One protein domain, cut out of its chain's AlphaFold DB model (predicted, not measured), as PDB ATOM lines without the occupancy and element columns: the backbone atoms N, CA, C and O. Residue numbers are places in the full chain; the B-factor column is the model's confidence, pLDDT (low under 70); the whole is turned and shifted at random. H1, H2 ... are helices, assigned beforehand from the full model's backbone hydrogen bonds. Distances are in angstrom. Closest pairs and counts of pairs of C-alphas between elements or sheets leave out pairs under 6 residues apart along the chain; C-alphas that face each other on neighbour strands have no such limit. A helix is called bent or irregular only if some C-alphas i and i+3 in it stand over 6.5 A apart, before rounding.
ATOM      1  N   SER A 234     -23.028 -18.542 -26.814       81.94
ATOM      2  CA  SER A 234     -22.577 -18.271 -25.442       81.94
ATOM      3  C   SER A 234     -22.221 -19.558 -24.691       81.94
ATOM      4  O   SER A 234     -21.208 -19.625 -23.994       81.94
ATOM      5  N   GLN A 235     -23.002 -20.624 -24.884       88.56
ATOM      6  CA  GLN A 235     -22.728 -21.917 -24.261       88.56
ATOM      7  C   GLN A 235     -21.500 -22.616 -24.857       88.56
ATOM      8  O   GLN A 235     -20.711 -23.205 -24.117       88.56
ATOM      9  N   ILE A 236     -21.308 -22.538 -26.175       83.75
ATOM     10  CA  ILE A 236     -20.124 -23.087 -26.848       83.75
ATOM     11  C   ILE A 236     -18.859 -22.371 -26.370       83.75
ATOM     12  O   ILE A 236     -17.877 -23.024 -26.025       83.75
ATOM     13  N   GLU A 237     -18.896 -21.042 -26.283       91.12
ATOM     14  CA  GLU A 237     -17.764 -20.259 -25.793       91.12
ATOM     15  C   GLU A 237     -17.488 -20.528 -24.309       91.12
ATOM     16  O   GLU A 237     -16.331 -20.659 -23.920       91.12
ATOM     17  N   ARG A 238     -18.524 -20.715 -23.476       92.81
ATOM     18  CA  ARG A 238     -18.341 -21.162 -22.086       92.81
ATOM     19  C   ARG A 238     -17.601 -22.506 -22.025       92.81
ATOM     20  O   ARG A 238     -16.582 -22.586 -21.348       92.81
ATOM     21  N   ARG A 239     -18.023 -23.511 -22.803       93.56
ATOM     22  CA  ARG A 239     -17.334 -24.819 -22.878       93.56
ATOM     23  C   ARG A 239     -15.900 -24.701 -23.394       93.56
ATOM     24  O   ARG A 239     -15.015 -25.436 -22.964       93.56
ATOM     25  N   ARG A 240     -15.655 -23.787 -24.336       96.31
ATOM     26  CA  ARG A 240     -14.310 -23.498 -24.840       96.31
ATOM     27  C   ARG A 240     -13.430 -22.908 -23.736       96.31
ATOM     28  O   ARG A 240     -12.308 -23.372 -23.564       96.31
ATOM     29  N   ARG A 241     -13.946 -21.941 -22.970       95.88
ATOM     30  CA  ARG A 241     -13.250 -21.339 -21.820       95.88
ATOM     31  C   ARG A 241     -12.953 -22.366 -20.731       95.88
ATOM     32  O   ARG A 241     -11.837 -22.384 -20.230       95.88
ATOM     33  N   GLU A 242     -13.903 -23.246 -20.422       95.12
ATOM     34  CA  GLU A 242     -13.715 -24.355 -19.475       95.12
ATOM     35  C   GLU A 242     -12.567 -25.275 -19.922       95.12
ATOM     36  O   GLU A 242     -11.603 -25.435 -19.183       95.12
ATOM     37  N   LYS A 243     -12.566 -25.747 -21.178       93.19
ATOM     38  CA  LYS A 243     -11.470 -26.579 -21.716       93.19
ATOM     39  C   LYS A 243     -10.103 -25.890 -21.689       93.19
ATOM     40  O   LYS A 243      -9.085 -26.551 -21.490       93.19
ATOM     41  N   ILE A 244     -10.059 -24.582 -21.952       92.81
ATOM     42  CA  ILE A 244      -8.818 -23.800 -21.856       92.81
ATOM     43  C   ILE A 244      -8.346 -23.765 -20.401       92.81
ATOM     44  O   ILE A 244      -7.178 -24.039 -20.138       92.81
ATOM     45  N   ASN A 245      -9.250 -23.486 -19.463       95.00
ATOM     46  CA  ASN A 245      -8.935 -23.456 -18.040       95.00
ATOM     47  C   ASN A 245      -8.447 -24.820 -17.535       95.00
ATOM     48  O   ASN A 245      -7.438 -24.863 -16.838       95.00
ATOM     49  N   ASP A 246      -9.073 -25.923 -17.946       93.56
ATOM     50  CA  ASP A 246      -8.651 -27.278 -17.567       93.56
ATOM     51  C   ASP A 246      -7.218 -27.574 -18.026       93.56
ATOM     52  O   ASP A 246      -6.397 -28.102 -17.270       93.56
ATOM     53  N   ARG A 247      -6.880 -27.174 -19.258       91.50
ATOM     54  CA  ARG A 247      -5.515 -27.297 -19.785       91.50
ATOM     55  C   ARG A 247      -4.536 -26.417 -19.021       91.50
ATOM     56  O   ARG A 247      -3.457 -26.892 -18.689       91.50
ATOM     57  N   LEU A 248      -4.901 -25.174 -18.699       92.00
ATOM     58  CA  LEU A 248      -4.059 -24.283 -17.893       92.00
ATOM     59  C   LEU A 248      -3.807 -24.851 -16.491       92.00
ATOM     60  O   LEU A 248      -2.685 -24.786 -16.000       92.00
ATOM     61  N   VAL A 249      -4.824 -25.434 -15.856       87.81
ATOM     62  CA  VAL A 249      -4.693 -26.090 -14.547       87.81
ATOM     63  C   VAL A 249      -3.775 -27.307 -14.641       87.81
ATOM     64  O   VAL A 249      -2.864 -27.448 -13.830       87.81
ATOM     65  N   THR A 250      -3.960 -28.137 -15.664       84.56
ATOM     66  CA  THR A 250      -3.123 -29.320 -15.905       84.56
ATOM     67  C   THR A 250      -1.670 -28.934 -16.198       84.56
ATOM     68  O   THR A 250      -0.739 -29.554 -15.700       84.56
ATOM     69  N   LEU A 251      -1.440 -27.863 -16.958       87.06
ATOM     70  CA  LEU A 251      -0.089 -27.362 -17.221       87.06
ATOM     71  C   LEU A 251       0.593 -26.863 -15.944       87.06
ATOM     72  O   LEU A 251       1.774 -27.131 -15.747       87.06
ATOM     73  N   ARG A 252      -0.140 -26.196 -15.043       84.94
ATOM     74  CA  ARG A 252       0.412 -25.748 -13.755       84.94
ATOM     75  C   ARG A 252       0.890 -26.901 -12.877       84.94
ATOM     76  O   ARG A 252       1.861 -26.712 -12.154       84.94
ATOM     77  N   SER A 253       0.223 -28.057 -12.914       75.19
ATOM     78  CA  SER A 253       0.625 -29.223 -12.116       75.19
ATOM     79  C   SER A 253       1.769 -30.017 -12.744       75.19
ATOM     80  O   SER A 253       2.561 -30.610 -12.020       75.19
ATOM     81  N   ILE A 254       1.871 -30.026 -14.076       80.69
ATOM     82  CA  ILE A 254       2.896 -30.797 -14.792       80.69
ATOM     83  C   ILE A 254       4.207 -30.016 -14.924       80.69
ATOM     84  O   ILE A 254       5.274 -30.625 -14.919       80.69
ATOM     85  N   VAL A 255       4.159 -28.685 -15.044       84.56
ATOM     86  CA  VAL A 255       5.355 -27.848 -15.207       84.56
ATOM     87  C   VAL A 255       6.003 -27.594 -13.836       84.56
ATOM     88  O   VAL A 255       5.457 -26.819 -13.044       84.56
ATOM     89  N   PRO A 256       7.199 -28.152 -13.547       74.81
ATOM     90  CA  PRO A 256       7.812 -28.060 -12.216       74.81
ATOM     91  C   PRO A 256       8.133 -26.624 -11.782       74.81
ATOM     92  O   PRO A 256       8.092 -26.307 -10.595       74.81
ATOM     93  N   ALA A 257       8.410 -25.733 -12.739       71.81
ATOM     94  CA  ALA A 257       8.639 -24.314 -12.471       71.81
ATOM     95  C   ALA A 257       7.374 -23.608 -11.949       71.81
ATOM     96  O   ALA A 257       7.460 -22.827 -11.006       71.81
ATOM     97  N   CYS A 258       6.201 -23.925 -12.509       73.31
ATOM     98  CA  CYS A 258       4.926 -23.371 -12.054       73.31
ATOM     99  C   CYS A 258       4.519 -23.936 -10.691       73.31
ATOM    100  O   CYS A 258       4.005 -23.188  -9.867       73.31
ATOM    101  N   ALA A 259       4.769 -25.225 -10.440       75.75
ATOM    102  CA  ALA A 259       4.528 -25.839  -9.134       75.75
ATOM    103  C   ALA A 259       5.380 -25.178  -8.037       75.75
ATOM    104  O   ALA A 259       4.844 -24.760  -7.010       75.75
ATOM    105  N   LYS A 260       6.680 -24.981  -8.303       78.56
ATOM    106  CA  LYS A 260       7.600 -24.294  -7.388       78.56
ATOM    107  C   LYS A 260       7.196 -22.840  -7.136       78.56
ATOM    108  O   LYS A 260       7.171 -22.412  -5.990       78.56
ATOM    109  N   GLU A 261       6.807 -22.093  -8.173       79.62
ATOM    110  CA  GLU A 261       6.318 -20.714  -8.009       79.62
ATOM    111  C   GLU A 261       5.035 -20.654  -7.156       79.62
ATOM    112  O   GLU A 261       4.833 -19.723  -6.375       79.62
ATOM    113  N   LEU A 262       4.162 -21.660  -7.273       78.88
ATOM    114  CA  LEU A 262       2.939 -21.763  -6.477       78.88
ATOM    115  C   LEU A 262       3.253 -22.042  -5.002       78.88
ATOM    116  O   LEU A 262       2.655 -21.421  -4.123       78.88
ATOM    117  N   GLU A 263       4.199 -22.940  -4.730       80.12
ATOM    118  CA  GLU A 263       4.701 -23.214  -3.380       80.12
ATOM    119  C   GLU A 263       5.387 -21.988  -2.772       80.12
ATOM    120  O   GLU A 263       5.056 -21.607  -1.649       80.12
ATOM    121  N   ASP A 264       6.249 -21.305  -3.528       81.56
ATOM    122  CA  ASP A 264       6.926 -20.080  -3.094       81.56
ATOM    123  C   ASP A 264       5.911 -18.971  -2.774       81.56
ATOM    124  O   ASP A 264       6.003 -18.310  -1.737       81.56
ATOM    125  N   ARG A 265       4.873 -18.809  -3.605       82.94
ATOM    126  CA  ARG A 265       3.799 -17.834  -3.368       82.94
ATOM    127  C   ARG A 265       2.931 -18.204  -2.163       82.94
ATOM    128  O   ARG A 265       2.530 -17.319  -1.407       82.94
ATOM    129  N   ARG A 266       2.640 -19.495  -1.951       84.12
ATOM    130  CA  ARG A 266       1.939 -19.966  -0.741       84.12
ATOM    131  C   ARG A 266       2.777 -19.726   0.507       84.12
ATOM    132  O   ARG A 266       2.230 -19.277   1.508       84.12
ATOM    133  N   ARG A 267       4.085 -19.962   0.434       83.19
ATOM    134  CA  ARG A 267       5.020 -19.714   1.529       83.19
ATOM    135  C   ARG A 267       5.110 -18.228   1.871       83.19
ATOM    136  O   ARG A 267       4.989 -17.886   3.037       83.19
ATOM    137  N   GLN A 268       5.221 -17.347   0.878       81.12
ATOM    138  CA  GLN A 268       5.205 -15.894   1.101       81.12
ATOM    139  C   GLN A 268       3.890 -15.415   1.722       81.12
ATOM    140  O   GLN A 268       3.902 -14.563   2.605       81.12
ATOM    141  N   LYS A 269       2.753 -15.972   1.285       84.56
ATOM    142  CA  LYS A 269       1.448 -15.649   1.869       84.56
ATOM    143  C   LYS A 269       1.353 -16.111   3.327       84.56
ATOM    144  O   LYS A 269       0.869 -15.349   4.151       84.56
ATOM    145  N   GLN A 270       1.850 -17.310   3.640       82.62
ATOM    146  CA  GLN A 270       1.900 -17.816   5.012       82.62
ATOM    147  C   GLN A 270       2.829 -16.971   5.889       82.62
ATOM    148  O   GLN A 270       2.464 -16.620   6.998       82.62
ATOM    149  N   GLU A 271       4.004 -16.591   5.385       80.50
ATOM    150  CA  GLU A 271       4.946 -15.741   6.120       80.50
ATOM    151  C   GLU A 271       4.361 -14.342   6.386       80.50
ATOM    152  O   GLU A 271       4.553 -13.806   7.477       80.50
ATOM    153  N   GLN A 272       3.600 -13.780   5.440       81.88
ATOM    154  CA  GLN A 272       2.858 -12.528   5.637       81.88
ATOM    155  C   GLN A 272       1.712 -12.675   6.640       81.88
ATOM    156  O   GLN A 272       1.495 -11.781   7.452       81.88
ATOM    157  N   GLU A 273       0.976 -13.785   6.597       83.50
ATOM    158  CA  GLU A 273      -0.113 -14.068   7.533       83.50
ATOM    159  C   GLU A 273       0.415 -14.297   8.954       83.50
ATOM    160  O   GLU A 273      -0.116 -13.727   9.903       83.50
ATOM    161  N   ASP A 274       1.517 -15.032   9.103       79.06
ATOM    162  CA  ASP A 274       2.200 -15.250  10.378       79.06
ATOM    163  C   ASP A 274       2.806 -13.944  10.922       79.06
ATOM    164  O   ASP A 274       2.778 -13.697  12.129       79.06
ATOM    165  N   GLU A 275       3.349 -13.078  10.058       77.00
ATOM    166  CA  GLU A 275       3.827 -11.748  10.455       77.00
ATOM    167  C   GLU A 275       2.666 -10.836  10.870       77.00
ATOM    168  O   GLU A 275       2.748 -10.179  11.910       77.00
ATOM    169  N   ALA A 276       1.549 -10.859  10.141       79.88
ATOM    170  CA  ALA A 276       0.337 -10.135  10.510       79.88
ATOM    171  C   ALA A 276      -0.253 -10.645  11.836       79.88
ATOM    172  O   ALA A 276      -0.636  -9.839  12.683       79.88
ATOM    173  N   ALA A 277      -0.266 -11.961  12.062       81.69
ATOM    174  CA  ALA A 277      -0.705 -12.570  13.315       81.69
ATOM    175  C   ALA A 277       0.220 -12.199  14.484       81.69
ATOM    176  O   ALA A 277      -0.250 -11.918  15.587       81.69
ATOM    177  N   ARG A 278       1.535 -12.124  14.244       70.75
ATOM    178  CA  ARG A 278       2.510 -11.647  15.234       70.75
ATOM    179  C   ARG A 278       2.296 -10.185  15.592       70.75
ATOM    180  O   ARG A 278       2.319  -9.869  16.776       70.75
ATOM    181  N   ILE A 279       2.051  -9.325  14.609       74.62
ATOM    182  CA  ILE A 279       1.759  -7.904  14.838       74.62
ATOM    183  C   ILE A 279       0.428  -7.743  15.586       74.62
ATOM    184  O   ILE A 279       0.353  -6.977  16.545       74.62
ATOM    185  N   ALA A 280      -0.600  -8.513  15.221       77.50
ATOM    186  CA  ALA A 280      -1.898  -8.504  15.897       77.50
ATOM    187  C   ALA A 280      -1.822  -9.002  17.353       77.50
ATOM    188  O   ALA A 280      -2.541  -8.499  18.212       77.50
ATOM    189  N   ALA A 281      -0.915  -9.936  17.653       75.19
ATOM    190  CA  ALA A 281      -0.619 -10.393  19.013       75.19
ATOM    191  C   ALA A 281       0.297  -9.430  19.808       75.19
ATOM    192  O   ALA A 281       0.716  -9.762  20.916       75.19
TER     193      ALA A 281
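Overview. This is residues 234 to 281 of the 333 residues of the protein "BHLH domain-containing protein" of Sporisorium scitamineum (UniProt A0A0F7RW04). Two long helices, H2 and H1, meet near their ends in an open L, with a tight link at the corner and both arms reaching away from it. Away from the corner each arm sticks out free, residues 263 to 281 on the side of H2 and residues 234 to 250 on the side of H1. The printed part has 48 residues with two named helices, H1 then H2 along the chain, and no named strand; its class is all helix. The whole is extended, with a radius of gyration of the C-alphas of 17.0 A, and flat, spanning 51 by 27 by 7 A.

Arrangement. The longest helix is H2, residues 256 to 280. H1, residues 234 to 254, and H2 touch only at the corner by their link, and only just, with 3 pairs of C-alphas within 8 A. The closest C-alphas of the two are those of Arg 252 and Cys 258, 5.4 A apart. H1 touches H2 with residues 252 to 253 alone, and H2 touches H1 with residues 258 to 259 alone. Their lines are about perpendicular, at 87 degrees, and their centres are 26.5 A apart. In H1 and H2 every backbone O i to N i+4 pair is within hydrogen-bond range.

Along the chain. H2 has 25 residues and measures 35.6 A from its first C-alpha, Pro 256 at (7.812, -28.060, -12.216), to its last, Ala 280 at (-1.898, -8.504, 15.897). H1 has 21 residues and measures 30.3 A from first to last C-alpha; it begins at Ser 234, with its C-alpha at (-22.577, -18.271, -25.442). Neither helix is bent.

Size, cuts and confidence. The two C-alphas farthest apart are those of Ile 236 and Ala 281, 51.4 A. The printed part has no cut, and its one link, H1 to H2, is tight, with 1 residue between them. The mean pLDDT of the printed part is 83.7, with 89 for H1 and 79 for H2, and no printed residue is under 70.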